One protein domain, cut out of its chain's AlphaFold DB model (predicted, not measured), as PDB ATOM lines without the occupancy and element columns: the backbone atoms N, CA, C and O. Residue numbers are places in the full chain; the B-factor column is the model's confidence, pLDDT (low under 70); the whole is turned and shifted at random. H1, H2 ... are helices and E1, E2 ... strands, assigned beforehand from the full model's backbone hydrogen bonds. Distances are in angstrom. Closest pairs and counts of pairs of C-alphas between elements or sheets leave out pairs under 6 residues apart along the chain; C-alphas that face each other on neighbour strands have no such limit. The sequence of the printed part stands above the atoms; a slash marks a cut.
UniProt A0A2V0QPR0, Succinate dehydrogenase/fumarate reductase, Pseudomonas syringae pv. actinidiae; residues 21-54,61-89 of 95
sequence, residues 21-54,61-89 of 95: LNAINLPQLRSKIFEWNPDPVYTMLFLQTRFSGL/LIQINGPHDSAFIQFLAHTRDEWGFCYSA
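This is residues 21 to 54 and 61 to 89 of the 95 residues of the protein "Succinate dehydrogenase/fumarate reductase" of Pseudomonas syringae pv. actinidiae (UniProt A0A2V0QPR0). Two short helices, H1 and H2, make a corner near a two-stranded antiparallel ribbon, E1 and E2; E3 runs near E2 and H2. The 63 printed residues, under half in named elements, run H1, E1, E2, H2, E3. The class is mixed, helices and strands; the whole is compact, radius of gyration of the C-alphas 11.9 A, spans 35 by 24 by 23 A.

Find H1, residues 29 to 36; it touches H2, residues 70 to 77, about perpendicular at 74 degrees, the closest C-alphas being Trp 36 and Ala 71, 5.4 A. In both, every O i to N i+4 pair is within hydrogen-bond range. E1, residues 42 to 44, is antiparallel to E2, residues 61 to 64; N 43 and O 61 are within hydrogen-bond range, 2.8 A. E3, residues 84 to 88, pairs with no named strand.

From C-alpha 29 at (-30.826, 40.832, -42.768), H1 runs 10.7 A, as long as H2; E1 spans 6.9 A, E2 9.6 A. E3 runs 13.8 A to C-alpha 88 at (-51.146, 43.010, -47.235).

The farthest C-alphas, Arg 50 and His 68, are 35.3 A apart. Residues 55 to 60 are not printed; C-alphas 54 and 61 are 15.5 A apart. Of the links printed whole, none is long. Residue 89 has pLDDT under 70.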
ATOM      1  N   LEU A  21     -38.187  42.676 -47.367       88.50
ATOM      2  CA  LEU A  21     -36.939  43.363 -47.055       88.50
ATOM      3  C   LEU A  21     -35.853  43.020 -48.064       88.50
ATOM      4  O   LEU A  21     -35.692  41.864 -48.460       88.50
ATOM      5  N   ASN A  22     -35.083  44.031 -48.447       85.56
ATOM      6  CA  ASN A  22     -33.955  43.908 -49.348       85.56
ATOM      7  C   ASN A  22     -32.646  43.823 -48.551       85.56
ATOM      8  O   ASN A  22     -32.272  44.762 -47.850       85.56
ATOM      9  N   ALA A  23     -31.916  42.718 -48.705       82.06
ATOM     10  CA  ALA A  23     -30.632  42.519 -48.036       82.06
ATOM     11  C   ALA A  23     -29.522  43.470 -48.529       82.06
ATOM     12  O   ALA A  23     -28.500  43.597 -47.862       82.06
ATOM     13  N   ILE A  24     -29.721  44.161 -49.662       82.50
ATOM     14  CA  ILE A  24     -28.778  45.170 -50.177       82.50
ATOM     15  C   ILE A  24     -28.741  46.405 -49.265       82.50
ATOM     16  O   ILE A  24     -27.664  46.856 -48.886       82.50
ATOM     17  N   ASN A  25     -29.913  46.923 -48.893       82.12
ATOM     18  CA  ASN A  25     -30.033  48.107 -48.031       82.12
ATOM     19  C   ASN A  25     -29.980  47.737 -46.544       82.12
ATOM     20  O   ASN A  25     -29.697  48.580 -45.696       82.12
ATOM     21  N   LEU A  26     -30.236  46.465 -46.228       81.75
ATOM     22  CA  LEU A  26     -30.230  45.941 -44.875       81.75
ATOM     23  C   LEU A  26     -29.223  44.786 -44.740       81.75
ATOM     24  O   LEU A  26     -29.618  43.614 -44.750       81.75
ATOM     25  N   PRO A  27     -27.916  45.092 -44.614       79.81
ATOM     26  CA  PRO A  27     -26.897  44.068 -44.444       79.81
ATOM     27  C   PRO A  27     -27.147  43.275 -43.158       79.81
ATOM     28  O   PRO A  27     -27.657  43.800 -42.166       79.81
ATOM     29  N   GLN A  28     -26.776  41.992 -43.174       83.50
ATOM     30  CA  GLN A  28     -27.047  41.049 -42.080       83.50
ATOM     31  C   GLN A  28     -28.546  40.885 -41.778       83.50
ATOM     32  O   GLN A  28     -28.946  40.672 -40.633       83.50
ATOM     33  N   LEU A  29     -29.371  40.936 -42.830       86.00
ATOM     34  CA  LEU A  29     -30.826  40.832 -42.768       86.00
ATOM     35  C   LEU A  29     -31.314  39.721 -41.828       86.00
ATOM     36  O   LEU A  29     -32.148  39.968 -40.969       86.00
ATOM     37  N   ARG A  30     -30.750  38.511 -41.940       83.75
ATOM     38  CA  ARG A  30     -31.123  37.372 -41.086       83.75
ATOM     39  C   ARG A  30     -30.930  37.670 -39.598       83.75
ATOM     40  O   ARG A  30     -31.861  37.461 -38.833       83.75
ATOM     41  N   SER A  31     -29.769  38.188 -39.204       87.25
ATOM     42  CA  SER A  31     -29.479  38.525 -37.805       87.25
ATOM     43  C   SER A  31     -30.456  39.571 -37.274       87.25
ATOM     44  O   SER A  31     -31.064  39.361 -36.231       87.25
ATOM     45  N   LYS A  32     -30.708  40.633 -38.050       87.75
ATOM     46  CA  LYS A  32     -31.658  41.690 -37.673       87.75
ATOM     47  C   LYS A  32     -33.085  41.174 -37.504       87.75
ATOM     48  O   LYS A  32     -33.770  41.575 -36.574       87.75
ATOM     49  N   ILE A  33     -33.526  40.259 -38.367       86.62
ATOM     50  CA  ILE A  33     -34.856  39.646 -38.251       86.62
ATOM     51  C   ILE A  33     -34.988  38.891 -36.923       86.62
ATOM     52  O   ILE A  33     -35.987  39.072 -36.230       86.62
ATOM     53  N   PHE A  34     -33.974  38.103 -36.550       86.81
ATOM     54  CA  PHE A  34     -33.943  37.390 -35.268       86.81
ATOM     55  C   PHE A  34     -33.811  38.325 -34.055       86.81
ATOM     56  O   PHE A  34     -34.341  38.019 -32.991       86.81
ATOM     57  N   GLU A  35     -33.139  39.470 -34.203       88.81
ATOM     58  CA  GLU A  35     -33.081  40.505 -33.161       88.81
ATOM     59  C   GLU A  35     -34.451  41.150 -32.913       88.81
ATOM     60  O   GLU A  35     -34.795  41.459 -31.773       88.81
ATOM     61  N   TRP A  36     -35.245  41.363 -33.964       87.75
ATOM     62  CA  TRP A  36     -36.562  41.993 -33.844       87.75
ATOM     63  C   TRP A  36     -37.630  41.034 -33.332       87.75
ATOM     64  O   TRP A  36     -38.494  41.432 -32.550       87.75
ATOM     65  N   ASN A  37     -37.589  39.784 -33.786       83.94
ATOM     66  CA  ASN A  37     -38.491  38.733 -33.350       83.94
ATOM     67  C   ASN A  37     -37.696  37.423 -33.196       83.94
ATOM     68  O   ASN A  37     -37.169  36.931 -34.194       83.94
ATOM     69  N   PRO A  38     -37.625  36.840 -31.985       82.69
ATOM     70  CA  PRO A  38     -36.871  35.612 -31.740       82.69
ATOM     71  C   PRO A  38     -37.456  34.375 -32.440       82.69
ATOM     72  O   PRO A  38     -36.720  33.414 -32.649       82.69
ATOM     73  N   ASP A  39     -38.738  34.397 -32.830       86.19
ATOM     74  CA  ASP A  39     -39.385  33.331 -33.609       86.19
ATOM     75  C   ASP A  39     -40.101  33.917 -34.848       86.19
ATOM     76  O   ASP A  39     -41.331  34.038 -34.894       86.19
ATOM     77  N   PRO A  40     -39.339  34.380 -35.857       86.38
ATOM     78  CA  PRO A  40     -39.899  35.045 -37.020       86.38
ATOM     79  C   PRO A  40     -40.394  34.024 -38.048       86.38
ATOM     80  O   PRO A  40     -39.665  33.124 -38.467       86.38
ATOM     81  N   VAL A  41     -41.607  34.223 -38.564       88.62
ATOM     82  CA  VAL A  41     -42.078  33.504 -39.756       88.62
ATOM     83  C   VAL A  41     -41.575  34.253 -40.987       88.62
ATOM     84  O   VAL A  41     -42.148  35.270 -41.379       88.62
ATOM     85  N   TYR A  42     -40.489  33.769 -41.593       89.50
ATOM     86  CA  TYR A  42     -39.902  34.396 -42.777       89.50
ATOM     87  C   TYR A  42     -39.447  33.389 -43.840       89.50
ATOM     88  O   TYR A  42     -39.305  32.192 -43.598       89.50
ATOM     89  N   THR A  43     -39.231  33.871 -45.062       90.00
ATOM     90  CA  THR A  43     -38.732  33.085 -46.195       90.00
ATOM     91  C   THR A  43     -37.752  33.917 -47.013       90.00
ATOM     92  O   THR A  43     -38.069  35.027 -47.433       90.00
ATOM     93  N   MET A  44     -36.558  33.380 -47.267       90.00
ATOM     94  CA  MET A  44     -35.588  33.996 -48.180       90.00
ATOM     95  C   MET A  44     -35.988  33.666 -49.621       90.00
ATOM     96  O   MET A  44     -36.068  32.493 -49.976       90.00
ATOM     97  N   LEU A  45     -36.221  34.673 -50.462       89.69
ATOM     98  CA  LEU A  45     -36.785  34.462 -51.801       89.69
ATOM     99  C   LEU A  45     -35.855  33.715 -52.763       89.69
ATOM    100  O   LEU A  45     -36.331  33.094 -53.708       89.69
ATOM    101  N   PHE A  46     -34.537  33.762 -52.551       89.94
ATOM    102  CA  PHE A  46     -33.597  33.006 -53.381       89.94
ATOM    103  C   PHE A  46     -33.384  31.574 -52.896       89.94
ATOM    104  O   PHE A  46     -32.782  30.775 -53.622       89.94
ATOM    105  N   LEU A  47     -33.882  31.229 -51.705       86.56
ATOM    106  CA  LEU A  47     -33.818  29.865 -51.204       86.56
ATOM    107  C   LEU A  47     -34.573  28.945 -52.170       86.56
ATOM    108  O   LEU A  47     -35.672  29.258 -52.610       86.56
ATOM    109  N   GLN A  48     -33.956  27.817 -52.523       85.38
ATOM    110  CA  GLN A  48     -34.501  26.853 -53.493       85.38
ATOM    111  C   GLN A  48     -34.673  27.394 -54.925       85.38
ATOM    112  O   GLN A  48     -35.405  26.818 -55.727       85.38
ATOM    113  N   THR A  49     -33.963  28.466 -55.283       87.75
ATOM    114  CA  THR A  49     -33.880  28.955 -56.665       87.75
ATOM    115  C   THR A  49     -32.461  28.800 -57.214       87.75
ATOM    116  O   THR A  49     -31.516  28.525 -56.475       87.75
ATOM    117  N   ARG A  50     -32.279  29.067 -58.513       89.69
ATOM    118  CA  ARG A  50     -30.947  29.172 -59.145       89.69
ATOM    119  C   ARG A  50     -30.037  30.242 -58.523       89.69
ATOM    120  O   ARG A  50     -28.846  30.253 -58.800       89.69
ATOM    121  N   PHE A  51     -30.592  31.144 -57.713       86.50
ATOM    122  CA  PHE A  51     -29.865  32.206 -57.018       86.50
ATOM    123  C   PHE A  51     -29.481  31.821 -55.583       86.50
ATOM    124  O   PHE A  51     -29.114  32.687 -54.797       86.50
ATOM    125  N   SER A  52     -29.536  30.534 -55.224       83.31
ATOM    126  CA  SER A  52     -29.143  30.043 -53.895       83.31
ATOM    127  C   SER A  52     -27.700  30.403 -53.506       83.31
ATOM    128  O   SER A  52     -27.405  30.532 -52.322       83.31
ATOM    129  N   GLY A  53     -26.809  30.634 -54.475       84.81
ATOM    130  CA  GLY A  53     -25.461  31.158 -54.222       84.81
ATOM    131  C   GLY A  53     -25.420  32.619 -53.750       84.81
ATOM    132  O   GLY A  53     -24.393  33.064 -53.259       84.81
ATOM    133  N   LEU A  54     -26.524  33.365 -53.871       86.56
ATOM    134  CA  LEU A  54     -26.643  34.786 -53.521       86.56
ATOM    135  C   LEU A  54     -27.529  35.005 -52.285       86.56
ATOM    136  O   LEU A  54     -28.159  36.051 -52.144       86.56
ATOM    137  N   LEU A  61     -38.909  37.702 -47.131       90.25
ATOM    138  CA  LEU A  61     -40.314  37.957 -46.886       90.25
ATOM    139  C   LEU A  61     -40.647  37.545 -45.456       90.25
ATOM    140  O   LEU A  61     -40.489  36.379 -45.115       90.25
ATOM    141  N   ILE A  62     -41.100  38.485 -44.636       89.94
ATOM    142  CA  ILE A  62     -41.446  38.266 -43.229       89.94
ATOM    143  C   ILE A  62     -42.949  38.427 -43.082       89.94
ATOM    144  O   ILE A  62     -43.517  39.392 -43.587       89.94
ATOM    145  N   GLN A  63     -43.604  37.499 -42.398       88.19
ATOM    146  CA  GLN A  63     -45.005  37.651 -42.034       88.19
ATOM    147  C   GLN A  63     -45.117  38.547 -40.800       88.19
ATOM    148  O   GLN A  63     -44.467  38.292 -39.789       88.19
ATOM    149  N   ILE A  64     -45.978  39.559 -40.877       86.81
ATOM    150  CA  ILE A  64     -46.299  40.440 -39.752       86.81
ATOM    151  C   ILE A  64     -47.723  40.154 -39.287       86.81
ATOM    152  O   ILE A  64     -48.641  39.987 -40.097       86.81
ATOM    153  N   ASN A  65     -47.910  40.072 -37.971       78.69
ATOM    154  CA  ASN A  65     -49.196  39.676 -37.387       78.69
ATOM    155  C   ASN A  65     -50.081  40.870 -37.000       78.69
ATOM    156  O   ASN A  65     -51.230  40.683 -36.604       78.69
ATOM    157  N   GLY A  66     -49.570  42.098 -37.112       77.69
ATOM    158  CA  GLY A  66     -50.313  43.299 -36.759       77.69
ATOM    159  C   GLY A  66     -49.454  44.565 -36.735       77.69
ATOM    160  O   GLY A  66     -48.246  44.503 -36.967       77.69
ATOM    161  N   PRO A  67     -50.061  45.714 -36.397       75.00
ATOM    162  CA  PRO A  67     -49.369  47.002 -36.339       75.00
ATOM    163  C   PRO A  67     -48.378  47.109 -35.167       75.00
ATOM    164  O   PRO A  67     -47.508  47.972 -35.184       75.00
ATOM    165  N   HIS A  68     -48.496  46.242 -34.157       77.50
ATOM    166  CA  HIS A  68     -47.583  46.183 -33.009       77.50
ATOM    167  C   HIS A  68     -46.482  45.125 -33.168       77.50
ATOM    168  O   HIS A  68     -45.784  44.821 -32.205       77.50
ATOM    169  N   ASP A  69     -46.348  44.525 -34.353       83.00
ATOM    170  CA  ASP A  69     -45.292  43.553 -34.617       83.00
ATOM    171  C   ASP A  69     -43.922  44.248 -34.566       83.00
ATOM    172  O   ASP A  69     -43.712  45.268 -35.228       83.00
ATOM    173  N   SER A  70     -42.989  43.715 -33.774       85.31
ATOM    174  CA  SER A  70     -41.670  44.322 -33.564       85.31
ATOM    175  C   SER A  70     -40.917  44.552 -34.874       85.31
ATOM    176  O   SER A  70     -40.288  45.597 -35.043       85.31
ATOM    177  N   ALA A  71     -41.021  43.624 -35.834       84.81
ATOM    178  CA  ALA A  71     -40.382  43.773 -37.140       84.81
ATOM    179  C   ALA A  71     -40.998  44.929 -37.945       84.81
ATOM    180  O   ALA A  71     -40.289  45.659 -38.636       84.81
ATOM    181  N   PHE A  72     -42.312  45.137 -37.821       84.31
ATOM    182  CA  PHE A  72     -43.006  46.239 -38.482       84.31
ATOM    183  C   PHE A  72     -42.668  47.595 -37.850       84.31
ATOM    184  O   PHE A  72     -42.397  48.552 -38.572       84.31
ATOM    185  N   ILE A  73     -42.597  47.674 -36.519       85.06
ATOM    186  CA  ILE A  73     -42.185  48.895 -35.806       85.06
ATOM    187  C   ILE A  73     -40.760  49.302 -36.210       85.06
ATOM    188  O   ILE A  73     -40.507  50.473 -36.495       85.06
ATOM    189  N   GLN A  74     -39.837  48.338 -36.281       85.44
ATOM    190  CA  GLN A  74     -38.453  48.591 -36.694       85.44
ATOM    191  C   GLN A  74     -38.361  49.057 -38.145       85.44
ATOM    192  O   GLN A  74     -37.603  49.979 -38.443       85.44
ATOM    193  N   PHE A  75     -39.168  48.472 -39.029       84.50
ATOM    194  CA  PHE A  75     -39.284  48.927 -40.408       84.50
ATOM    195  C   PHE A  75     -39.802  50.367 -40.503       84.50
ATOM    196  O   PHE A  75     -39.220  51.169 -41.226       84.50
ATOM    197  N   LEU A  76     -40.845  50.724 -39.744       82.25
ATOM    198  CA  LEU A  76     -41.389  52.086 -39.738       82.25
ATOM    199  C   LEU A  76     -40.367  53.127 -39.265       82.25
ATOM    200  O   LEU A  76     -40.262  54.202 -39.861       82.25
ATOM    201  N   ALA A  77     -39.579  52.783 -38.243       83.69
ATOM    202  CA  ALA A  77     -38.515  53.638 -37.722       83.69
ATOM    203  C   ALA A  77     -37.409  53.937 -38.756       83.69
ATOM    204  O   ALA A  77     -36.750  54.968 -38.653       83.69
ATOM    205  N   HIS A  78     -37.251  53.078 -39.767       82.12
ATOM    206  CA  HIS A  78     -36.205  53.155 -40.794       82.12
ATOM    207  C   HIS A  78     -36.788  53.249 -42.211       82.12
ATOM    208  O   HIS A  78     -36.195  52.826 -43.202       82.12
ATOM    209  N   THR A  79     -37.979  53.841 -42.337       74.00
ATOM    210  CA  THR A  79     -38.650  54.058 -43.631       74.00
ATOM    211  C   THR A  79     -37.840  54.906 -44.611       74.00
ATOM    212  O   THR A  79     -38.054  54.815 -45.816       74.00
ATOM    213  N   ARG A  80     -36.889  55.708 -44.116       74.00
ATOM    214  CA  ARG A  80     -35.972  56.519 -44.936       74.00
ATOM    215  C   ARG A  80     -34.785  55.736 -45.492       74.00
ATOM    216  O   ARG A  80     -34.152  56.216 -46.422       74.00
ATOM    217  N   ASP A  81     -34.504  54.559 -44.946       77.38
ATOM    218  CA  ASP A  81     -33.389  53.702 -45.357       77.38
ATOM    219  C   ASP A  81     -33.772  52.748 -46.504       77.38
ATOM    220  O   ASP A  81     -32.988  51.884 -46.895       77.38
ATOM    221  N   GLU A  82     -34.997  52.880 -47.031       78.62
ATOM    222  CA  GLU A  82     -35.506  52.120 -48.178       78.62
ATOM    223  C   GLU A  82     -35.299  50.602 -48.024       78.62
ATOM    224  O   GLU A  82     -34.965  49.887 -48.972       78.62
ATOM    225  N   TRP A  83     -35.488  50.084 -46.806       83.62
ATOM    226  CA  TRP A  83     -35.270  48.668 -46.493       83.62
ATOM    227  C   TRP A  83     -36.167  47.723 -47.294       83.62
ATOM    228  O   TRP A  83     -35.834  46.547 -47.440       83.62
ATOM    229  N   GLY A  84     -37.282  48.217 -47.833       85.00
ATOM    230  CA  GLY A  84     -38.145  47.470 -48.734       85.00
ATOM    231  C   GLY A  84     -39.594  47.941 -48.690       85.00
ATOM    232  O   GLY A  84     -39.866  49.127 -48.523       85.00
ATOM    233  N   PHE A  85     -40.526  47.002 -48.853       82.31
ATOM    234  CA  PHE A  85     -41.949  47.289 -49.022       82.31
ATOM    235  C   PHE A  85     -42.808  46.452 -48.076       82.31
ATOM    236  O   PHE A  85     -42.612  45.244 -47.941       82.31
ATOM    237  N   CYS A  86     -43.813  47.079 -47.472       82.56
ATOM    238  CA  CYS A  86     -44.863  46.391 -46.727       82.56
ATOM    239  C   CYS A  86     -46.106  46.241 -47.609       82.56
ATOM    240  O   CYS A  86     -46.522  47.200 -48.262       82.56
ATOM    241  N   TYR A  87     -46.711  45.055 -47.624       77.88
ATOM    242  CA  TYR A  87     -47.963  44.812 -48.331       77.88
ATOM    243  C   TYR A  87     -48.867  43.854 -47.554       77.88
ATOM    244  O   TYR A  87     -48.411  42.970 -46.834       77.88
ATOM    245  N   SER A  88     -50.181  44.001 -47.721       76.75
ATOM    246  CA  SER A  88     -51.146  43.010 -47.235       76.75
ATOM    247  C   SER A  88     -51.593  42.111 -48.374       76.75
ATOM    248  O   SER A  88     -51.766  42.565 -49.506       76.75
ATOM    249  N   ALA A  89     -51.813  40.830 -48.081       67.06
ATOM    250  CA  ALA A  89     -52.482  39.959 -49.030       67.06
ATOM    251  C   ALA A  89     -53.968  40.345 -49.094       67.06
ATOM    252  O   ALA A  89     -54.760  40.028 -48.201       67.06
TER     253      ALA A  89